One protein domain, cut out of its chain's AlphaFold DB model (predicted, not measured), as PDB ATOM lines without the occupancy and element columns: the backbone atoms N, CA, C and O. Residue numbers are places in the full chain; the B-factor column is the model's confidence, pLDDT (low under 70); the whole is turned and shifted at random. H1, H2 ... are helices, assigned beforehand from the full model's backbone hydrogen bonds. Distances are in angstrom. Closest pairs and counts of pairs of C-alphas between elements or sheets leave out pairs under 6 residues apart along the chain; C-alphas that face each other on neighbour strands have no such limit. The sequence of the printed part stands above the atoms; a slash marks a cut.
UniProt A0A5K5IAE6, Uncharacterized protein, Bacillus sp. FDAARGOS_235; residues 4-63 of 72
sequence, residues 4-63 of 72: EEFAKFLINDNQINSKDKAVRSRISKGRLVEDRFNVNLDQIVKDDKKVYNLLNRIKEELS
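AT A GLANCE: This is residues 4 to 63 of the 72 residues of an uncharacterized protein of Bacillus sp. FDAARGOS_235 (UniProt A0A5K5IAE6). One long helix, H2, makes most of the length of a loose, open frame; short H1 folds back beside its first residues, 20 to 23, while near its other end H4 stands about perpendicular to it, close but not clearly touching, and tiny H3 lies between H2 and H4 along the chain, near both. The 60 printed residues include four named helices, H1 to H4 in order, and no named strand: all helix. The whole is loose, radius of gyration of the C-alphas 13.6 A, spanning 37 by 24 by 18 A.

HOW THE PARTS SIT: H1, residues 4 to 11, touches residues 20 to 23 alone of H2, residues 20 to 37, in a hairpin; the closest C-alphas, Ile 11 and Asp 20, are 6.0 A apart. H3, residues 41 to 44, and H4, residues 48 to 61, are close but not clearly touching, closest C-alphas Ile 44 and Lys 50, 5.5 A. H2 and H4 stand about perpendicular, 86 degrees. In H1, H2 and H4 every O i to N i+4 pair is within hydrogen-bond range; H3 is too short for one.

IN THESE COORDINATES: H1 begins at C-alpha 4 (100.393, 155.207, 161.657). H2 measures 25.7 A, H4 19.8 A.

THE WHOLE: The printed part has no cut. Residues 10 to 20 and 63 have pLDDT under 70.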
ATOM      1  N   GLU A   4     100.636 155.726 160.305       74.69
ATOM      2  CA  GLU A   4     100.393 155.207 161.657       74.69
ATOM      3  C   GLU A   4     100.947 153.794 161.883       74.69
ATOM      4  O   GLU A   4     101.405 153.473 162.980       74.69
ATOM      5  N   GLU A   5     100.911 152.937 160.862       75.25
ATOM      6  CA  GLU A   5     101.437 151.572 160.945       75.25
ATOM      7  C   GLU A   5     102.964 151.579 160.956       75.25
ATOM      8  O   GLU A   5     103.574 150.820 161.706       75.25
ATOM      9  N   PHE A   6     103.582 152.488 160.198       73.62
ATOM     10  CA  PHE A   6     105.032 152.662 160.196       73.62
ATOM     11  C   PHE A   6     105.541 153.244 161.521       73.62
ATOM     12  O   PHE A   6     106.528 152.763 162.077       73.62
ATOM     13  N   ALA A   7     104.823 154.219 162.086       72.12
ATOM     14  CA  ALA A   7     105.128 154.749 163.410       72.12
ATOM     15  C   ALA A   7     105.023 153.662 164.495       72.12
ATOM     16  O   ALA A   7     105.926 153.530 165.319       72.12
ATOM     17  N   LYS A   8     103.961 152.842 164.471       75.94
ATOM     18  CA  LYS A   8     103.794 151.708 165.398       75.94
ATOM     19  C   LYS A   8     104.897 150.663 165.239       75.94
ATOM     20  O   LYS A   8     105.391 150.162 166.243       75.94
ATOM     21  N   PHE A   9     105.296 150.357 164.006       76.12
ATOM     22  CA  PHE A   9     106.394 149.435 163.724       76.12
ATOM     23  C   PHE A   9     107.712 149.913 164.347       76.12
ATOM     24  O   PHE A   9     108.366 149.150 165.050       76.12
ATOM     25  N   LEU A  10     108.067 151.188 164.162       66.44
ATOM     26  CA  LEU A  10     109.316 151.745 164.692       66.44
ATOM     27  C   LEU A  10     109.342 151.865 166.223       66.44
ATOM     28  O   LEU A  10     110.418 151.796 166.809       66.44
ATOM     29  N   ILE A  11     108.182 152.070 166.853       67.06
ATOM     30  CA  ILE A  11     108.040 152.179 168.316       67.06
ATOM     31  C   ILE A  11     108.127 150.806 169.004       67.06
ATOM     32  O   ILE A  11     108.592 150.705 170.133       67.06
ATOM     33  N   ASN A  12     107.655 149.746 168.345       69.62
ATOM     34  CA  ASN A  12     107.511 148.422 168.960       69.62
ATOM     35  C   ASN A  12     108.717 147.490 168.732       69.62
ATOM     36  O   ASN A  12     108.663 146.318 169.104       69.62
ATOM     37  N   ASP A  13     109.793 147.969 168.106       65.75
ATOM     38  CA  ASP A  13     111.011 147.180 167.915       65.75
ATOM     39  C   ASP A  13     111.857 147.179 169.202       65.75
ATOM     40  O   ASP A  13     112.519 148.152 169.562       65.75
ATOM     41  N   ASN A  14     111.862 146.047 169.905       59.91
ATOM     42  CA  ASN A  14     112.536 145.885 171.196       59.91
ATOM     43  C   ASN A  14     114.079 145.972 171.122       59.91
ATOM     44  O   ASN A  14     114.739 146.017 172.161       59.91
ATOM     45  N   GLN A  15     114.678 146.024 169.923       64.44
ATOM     46  CA  GLN A  15     116.105 146.331 169.728       64.44
ATOM     47  C   GLN A  15     116.404 147.850 169.818       64.44
ATOM     48  O   GLN A  15     117.558 148.275 169.731       64.44
ATOM     49  N   ILE A  16     115.378 148.694 170.000       57.19
ATOM     50  CA  ILE A  16     115.416 150.165 169.874       57.19
ATOM     51  C   ILE A  16     115.218 150.854 171.252       57.19
ATOM     52  O   ILE A  16     114.761 151.987 171.354       57.19
ATOM     53  N   ASN A  17     115.657 150.235 172.356       54.25
ATOM     54  CA  ASN A  17     115.414 150.727 173.731       54.25
ATOM     55  C   ASN A  17     115.954 152.145 174.079       54.25
ATOM     56  O   ASN A  17     115.475 152.748 175.035       54.25
ATOM     57  N   SER A  18     116.904 152.730 173.328       53.97
ATOM     58  CA  SER A  18     117.380 154.126 173.523       53.97
ATOM     59  C   SER A  18     116.921 155.116 172.440       53.97
ATOM     60  O   SER A  18     117.253 156.304 172.471       53.97
ATOM     61  N   LYS A  19     116.157 154.637 171.458       63.38
ATOM     62  CA  LYS A  19     115.893 155.337 170.196       63.38
ATOM     63  C   LYS A  19     114.452 155.804 170.059       63.38
ATOM     64  O   LYS A  19     114.215 156.665 169.226       63.38
ATOM     65  N   ASP A  20     113.532 155.359 170.904       67.06
ATOM     66  CA  ASP A  20     112.125 155.768 170.867       67.06
ATOM     67  C   ASP A  20     111.935 157.291 170.902       67.06
ATOM     68  O   ASP A  20     111.291 157.885 170.036       67.06
ATOM     69  N   LYS A  21     112.605 157.963 171.847       70.56
ATOM     70  CA  LYS A  21     112.612 159.431 171.936       70.56
ATOM     71  C   LYS A  21     113.235 160.074 170.694       70.56
ATOM     72  O   LYS A  21     112.749 161.096 170.212       70.56
ATOM     73  N   ALA A  22     114.297 159.477 170.155       75.50
ATOM     74  CA  ALA A  22     114.992 159.987 168.977       75.50
ATOM     75  C   ALA A  22     114.186 159.780 167.681       75.50
ATOM     76  O   ALA A  22     114.218 160.633 166.799       75.50
ATOM     77  N   VAL A  23     113.455 158.672 167.562       78.44
ATOM     78  CA  VAL A  23     112.546 158.360 166.453       78.44
ATOM     79  C   VAL A  23     111.353 159.306 166.497       78.44
ATOM     80  O   VAL A  23     111.115 160.012 165.520       78.44
ATOM     81  N   ARG A  24     110.678 159.427 167.647       80.50
ATOM     82  CA  ARG A  24     109.568 160.377 167.833       80.50
ATOM     83  C   ARG A  24     109.999 161.814 167.552       80.50
ATOM     84  O   ARG A  24     109.280 162.541 166.875       80.50
ATOM     85  N   SER A  25     111.194 162.206 168.001       80.62
ATOM     86  CA  SER A  25     111.745 163.533 167.713       80.62
ATOM     87  C   SER A  25     111.959 163.761 166.215       80.62
ATOM     88  O   SER A  25     111.629 164.833 165.716       80.62
ATOM     89  N   ARG A  26     112.469 162.768 165.473       83.81
ATOM     90  CA  ARG A  26     112.635 162.876 164.014       83.81
ATOM     91  C   ARG A  26     111.294 162.950 163.284       83.81
ATOM     92  O   ARG A  26     111.144 163.821 162.437       83.81
ATOM     93  N   ILE A  27     110.326 162.106 163.649       86.31
ATOM     94  CA  ILE A  27     108.973 162.122 163.064       86.31
ATOM     95  C   ILE A  27     108.302 163.478 163.311       86.31
ATOM     96  O   ILE A  27     107.801 164.096 162.380       86.31
ATOM     97  N   SER A  28     108.354 163.985 164.546       86.62
ATOM     98  CA  SER A  28     107.793 165.294 164.903       86.62
ATOM     99  C   SER A  28     108.425 166.438 164.103       86.62
ATOM    100  O   SER A  28     107.707 167.309 163.620       86.62
ATOM    101  N   LYS A  29     109.749 166.416 163.894       86.12
ATOM    102  CA  LYS A  29     110.429 167.395 163.033       86.12
ATOM    103  C   LYS A  29     110.014 167.273 161.565       86.12
ATOM    104  O   LYS A  29     109.851 168.299 160.917       86.12
ATOM    105  N   GLY A  30     109.841 166.050 161.058       89.25
ATOM    106  CA  GLY A  30     109.332 165.809 159.705       89.25
ATOM    107  C   GLY A  30     107.953 166.433 159.506       89.25
ATOM    108  O   GLY A  30     107.785 167.246 158.607       89.25
ATOM    109  N   ARG A  31     107.021 166.164 160.426       89.50
ATOM    110  CA  ARG A  31     105.666 166.737 160.396       89.50
ATOM    111  C   ARG A  31     105.660 168.256 160.469       89.50
ATOM    112  O   ARG A  31     104.965 168.900 159.702       89.50
ATOM    113  N   LEU A  32     106.500 168.840 161.325       89.62
ATOM    114  CA  LEU A  32     106.633 170.296 161.403       89.62
ATOM    115  C   LEU A  32     107.061 170.899 160.058       89.62
ATOM    116  O   LEU A  32     106.578 171.963 159.686       89.62
ATOM    117  N   VAL A  33     107.961 170.235 159.330       91.00
ATOM    118  CA  VAL A  33     108.363 170.658 157.981       91.00
ATOM    119  C   VAL A  33     107.209 170.488 156.989       91.00
ATOM    120  O   VAL A  33     106.948 171.403 156.211       91.00
ATOM    121  N   GLU A  34     106.496 169.363 157.016       92.81
ATOM    122  CA  GLU A  34     105.328 169.142 156.152       92.81
ATOM    123  C   GLU A  34     104.259 170.218 156.350       92.81
ATOM    124  O   GLU A  34     103.850 170.853 155.377       92.81
ATOM    125  N   ASP A  35     103.904 170.499 157.605       91.25
ATOM    126  CA  ASP A  35     102.920 171.513 157.978       91.25
ATOM    127  C   ASP A  35     103.399 172.922 157.604       91.25
ATOM    128  O   ASP A  35     102.670 173.695 156.981       91.25
ATOM    129  N   ARG A  36     104.647 173.273 157.948       89.75
ATOM    130  CA  ARG A  36     105.174 174.632 157.752       89.75
ATOM    131  C   ARG A  36     105.348 174.992 156.280       89.75
ATOM    132  O   ARG A  36     105.088 176.130 155.899       89.75
ATOM    133  N   PHE A  37     105.816 174.052 155.464       91.44
ATOM    134  CA  PHE A  37     106.068 174.296 154.042       91.44
ATOM    135  C   PHE A  37     104.906 173.848 153.148       91.44
ATOM    136  O   PHE A  37     104.976 174.065 151.935       91.44
ATOM    137  N   ASN A  38     103.848 173.270 153.734       94.31
ATOM    138  CA  ASN A  38     102.701 172.676 153.050       94.31
ATOM    139  C   ASN A  38     103.138 171.688 151.952       94.31
ATOM    140  O   ASN A  38     102.768 171.805 150.780       94.31
ATOM    141  N   VAL A  39     104.003 170.746 152.329       94.00
ATOM    142  CA  VAL A  39     104.573 169.725 151.438       94.00
ATOM    143  C   VAL A  39     104.341 168.331 151.999       94.00
ATOM    144  O   VAL A  39     104.191 168.154 153.198       94.00
ATOM    145  N   ASN A  40     104.372 167.324 151.127       94.19
ATOM    146  CA  ASN A  40     104.397 165.921 151.526       94.19
ATOM    147  C   ASN A  40     105.824 165.382 151.354       94.19
ATOM    148  O   ASN A  40     106.310 165.273 150.222       94.19
ATOM    149  N   LEU A  41     106.504 165.061 152.457       93.00
ATOM    150  CA  LEU A  41     107.895 164.618 152.425       93.00
ATOM    151  C   LEU A  41     108.050 163.293 151.677       93.00
ATOM    152  O   LEU A  41     109.009 163.171 150.919       93.00
ATOM    153  N   ASP A  42     107.089 162.367 151.764       92.19
ATOM    154  CA  ASP A  42     107.121 161.100 151.012       92.19
ATOM    155  C   ASP A  42     107.161 161.307 149.488       92.19
ATOM    156  O   ASP A  42     107.679 160.462 148.751       92.19
ATOM    157  N   GLN A  43     106.612 162.414 148.980       94.75
ATOM    158  CA  GLN A  43     106.715 162.786 147.566       94.75
ATOM    159  C   GLN A  43     107.972 163.597 147.261       94.75
ATOM    160  O   GLN A  43     108.538 163.452 146.177       94.75
ATOM    161  N   ILE A  44     108.413 164.445 148.191       95.75
ATOM    162  CA  ILE A  44     109.614 165.263 148.013       95.75
ATOM    163  C   ILE A  44     110.866 164.387 147.949       95.75
ATOM    164  O   ILE A  44     111.671 164.573 147.045       95.75
ATOM    165  N   VAL A  45     111.003 163.397 148.839       93.12
ATOM    166  CA  VAL A  45     112.205 162.542 148.934       93.12
ATOM    167  C   VAL A  45     112.442 161.639 147.724       93.12
ATOM    168  O   VAL A  45     113.505 161.041 147.611       93.12
ATOM    169  N   LYS A  46     111.472 161.537 146.811       95.50
ATOM    170  CA  LYS A  46     111.598 160.777 145.558       95.50
ATOM    171  C   LYS A  46     112.313 161.553 144.447       95.50
ATOM    172  O   LYS A  46     112.563 160.982 143.391       95.50
ATOM    173  N   ASP A  47     112.580 162.842 144.648       96.62
ATOM    174  CA  ASP A  47     113.187 163.732 143.659       96.62
ATOM    175  C   ASP A  47     114.254 164.605 144.330       96.62
ATOM    176  O   ASP A  47     113.948 165.539 145.076       96.62
ATOM    177  N   ASP A  48     115.520 164.323 144.025       95.50
ATOM    178  CA  ASP A  48     116.678 164.992 144.621       95.50
ATOM    179  C   ASP A  48     116.641 166.516 144.462       95.50
ATOM    180  O   ASP A  48     117.059 167.252 145.359       95.50
ATOM    181  N   LYS A  49     116.096 167.021 143.348       96.56
ATOM    182  CA  LYS A  49     115.987 168.465 143.118       96.56
ATOM    183  C   LYS A  49     114.957 169.087 144.054       96.56
ATOM    184  O   LYS A  49     115.179 170.182 144.573       96.56
ATOM    185  N   LYS A  50     113.841 168.396 144.300       96.25
ATOM    186  CA  LYS A  50     112.828 168.844 145.267       96.25
ATOM    187  C   LYS A  50     113.364 168.794 146.692       96.25
ATOM    188  O   LYS A  50     113.136 169.746 147.434       96.25
ATOM    189  N   VAL A  51     114.111 167.746 147.046       95.38
ATOM    190  CA  VAL A  51     114.795 167.651 148.346       95.38
ATOM    191  C   VAL A  51     115.748 168.825 148.532       95.38
ATOM    192  O   VAL A  51     115.640 169.548 149.518       95.38
ATOM    193  N   TYR A  52     116.640 169.058 147.568       95.69
ATOM    194  CA  TYR A  52     117.611 170.149 147.618       95.69
ATOM    195  C   TYR A  52     116.937 171.517 147.797       95.69
ATOM    196  O   TYR A  52     117.301 172.286 148.686       95.69
ATOM    197  N   ASN A  53     115.899 171.794 147.004       95.62
ATOM    198  CA  ASN A  53     115.155 173.047 147.098       95.62
ATOM    199  C   ASN A  53     114.461 173.209 148.457       95.62
ATOM    200  O   ASN A  53     114.498 174.294 149.035       95.62
ATOM    201  N   LEU A  54     113.850 172.145 148.989       94.50
ATOM    202  CA  LEU A  54     113.212 172.186 150.303       94.50
ATOM    203  C   LEU A  54     114.237 172.421 151.420       94.50
ATOM    204  O   LEU A  54     113.976 173.211 152.322       94.50
ATOM    205  N   LEU A  55     115.416 171.797 151.349       92.44
ATOM    206  CA  LEU A  55     116.492 172.012 152.319       92.44
ATOM    207  C   LEU A  55     117.004 173.457 152.312       92.44
ATOM    208  O   LEU A  55     117.257 174.011 153.381       92.44
ATOM    209  N   ASN A  56     117.114 174.085 151.138       93.00
ATOM    210  CA  ASN A  56     117.473 175.502 151.045       93.00
ATOM    211  C   ASN A  56     116.410 176.395 151.691       93.00
ATOM    212  O   ASN A  56     116.752 177.235 152.517       93.00
ATOM    213  N   ARG A  57     115.124 176.146 151.415       91.38
ATOM    214  CA  ARG A  57     114.020 176.873 152.062       91.38
ATOM    215  C   ARG A  57     114.008 176.687 153.575       91.38
ATOM    216  O   ARG A  57     113.844 177.648 154.311       91.38
ATOM    217  N   ILE A  58     114.238 175.463 154.054       88.88
ATOM    218  CA  ILE A  58     114.386 175.174 155.485       88.88
ATOM    219  C   ILE A  58     115.528 175.999 156.075       88.88
ATOM    220  O   ILE A  58     115.357 176.617 157.120       88.88
ATOM    221  N   LYS A  59     116.685 176.030 155.409       86.31
ATOM    222  CA  LYS A  59     117.837 176.807 155.863       86.31
ATOM    223  C   LYS A  59     117.529 178.303 155.922       86.31
ATOM    224  O   LYS A  59     117.933 178.932 156.884       86.31
ATOM    225  N   GLU A  60     116.833 178.859 154.938       86.81
ATOM    226  CA  GLU A  60     116.503 180.290 154.880       86.81
ATOM    227  C   GLU A  60     115.407 180.686 155.881       86.81
ATOM    228  O   GLU A  60     115.524 181.699 156.563       86.81
ATOM    229  N   GLU A  61     114.351 179.880 156.006       83.56
ATOM    230  CA  GLU A  61     113.158 180.229 156.786       83.56
ATOM    231  C   GLU A  61     113.240 179.784 158.264       83.56
ATOM    232  O   GLU A  61     112.472 180.264 159.103       83.56
ATOM    233  N   LEU A  62     114.137 178.850 158.612       76.81
ATOM    234  CA  LEU A  62     114.314 178.342 159.982       76.81
ATOM    235  C   LEU A  62     115.676 178.705 160.615       76.81
ATOM    236  O   LEU A  62     115.949 178.241 161.723       76.81
ATOM    237  N   SER A  63     116.532 179.525 159.985       61.16
ATOM    238  CA  SER A  63     117.868 179.849 160.533       61.16
ATOM    239  C   SER A  63     117.901 180.769 161.759       61.16
ATOM    240  O   SER A  63     118.993 181.057 162.239       61.16
TER     241      SER A  63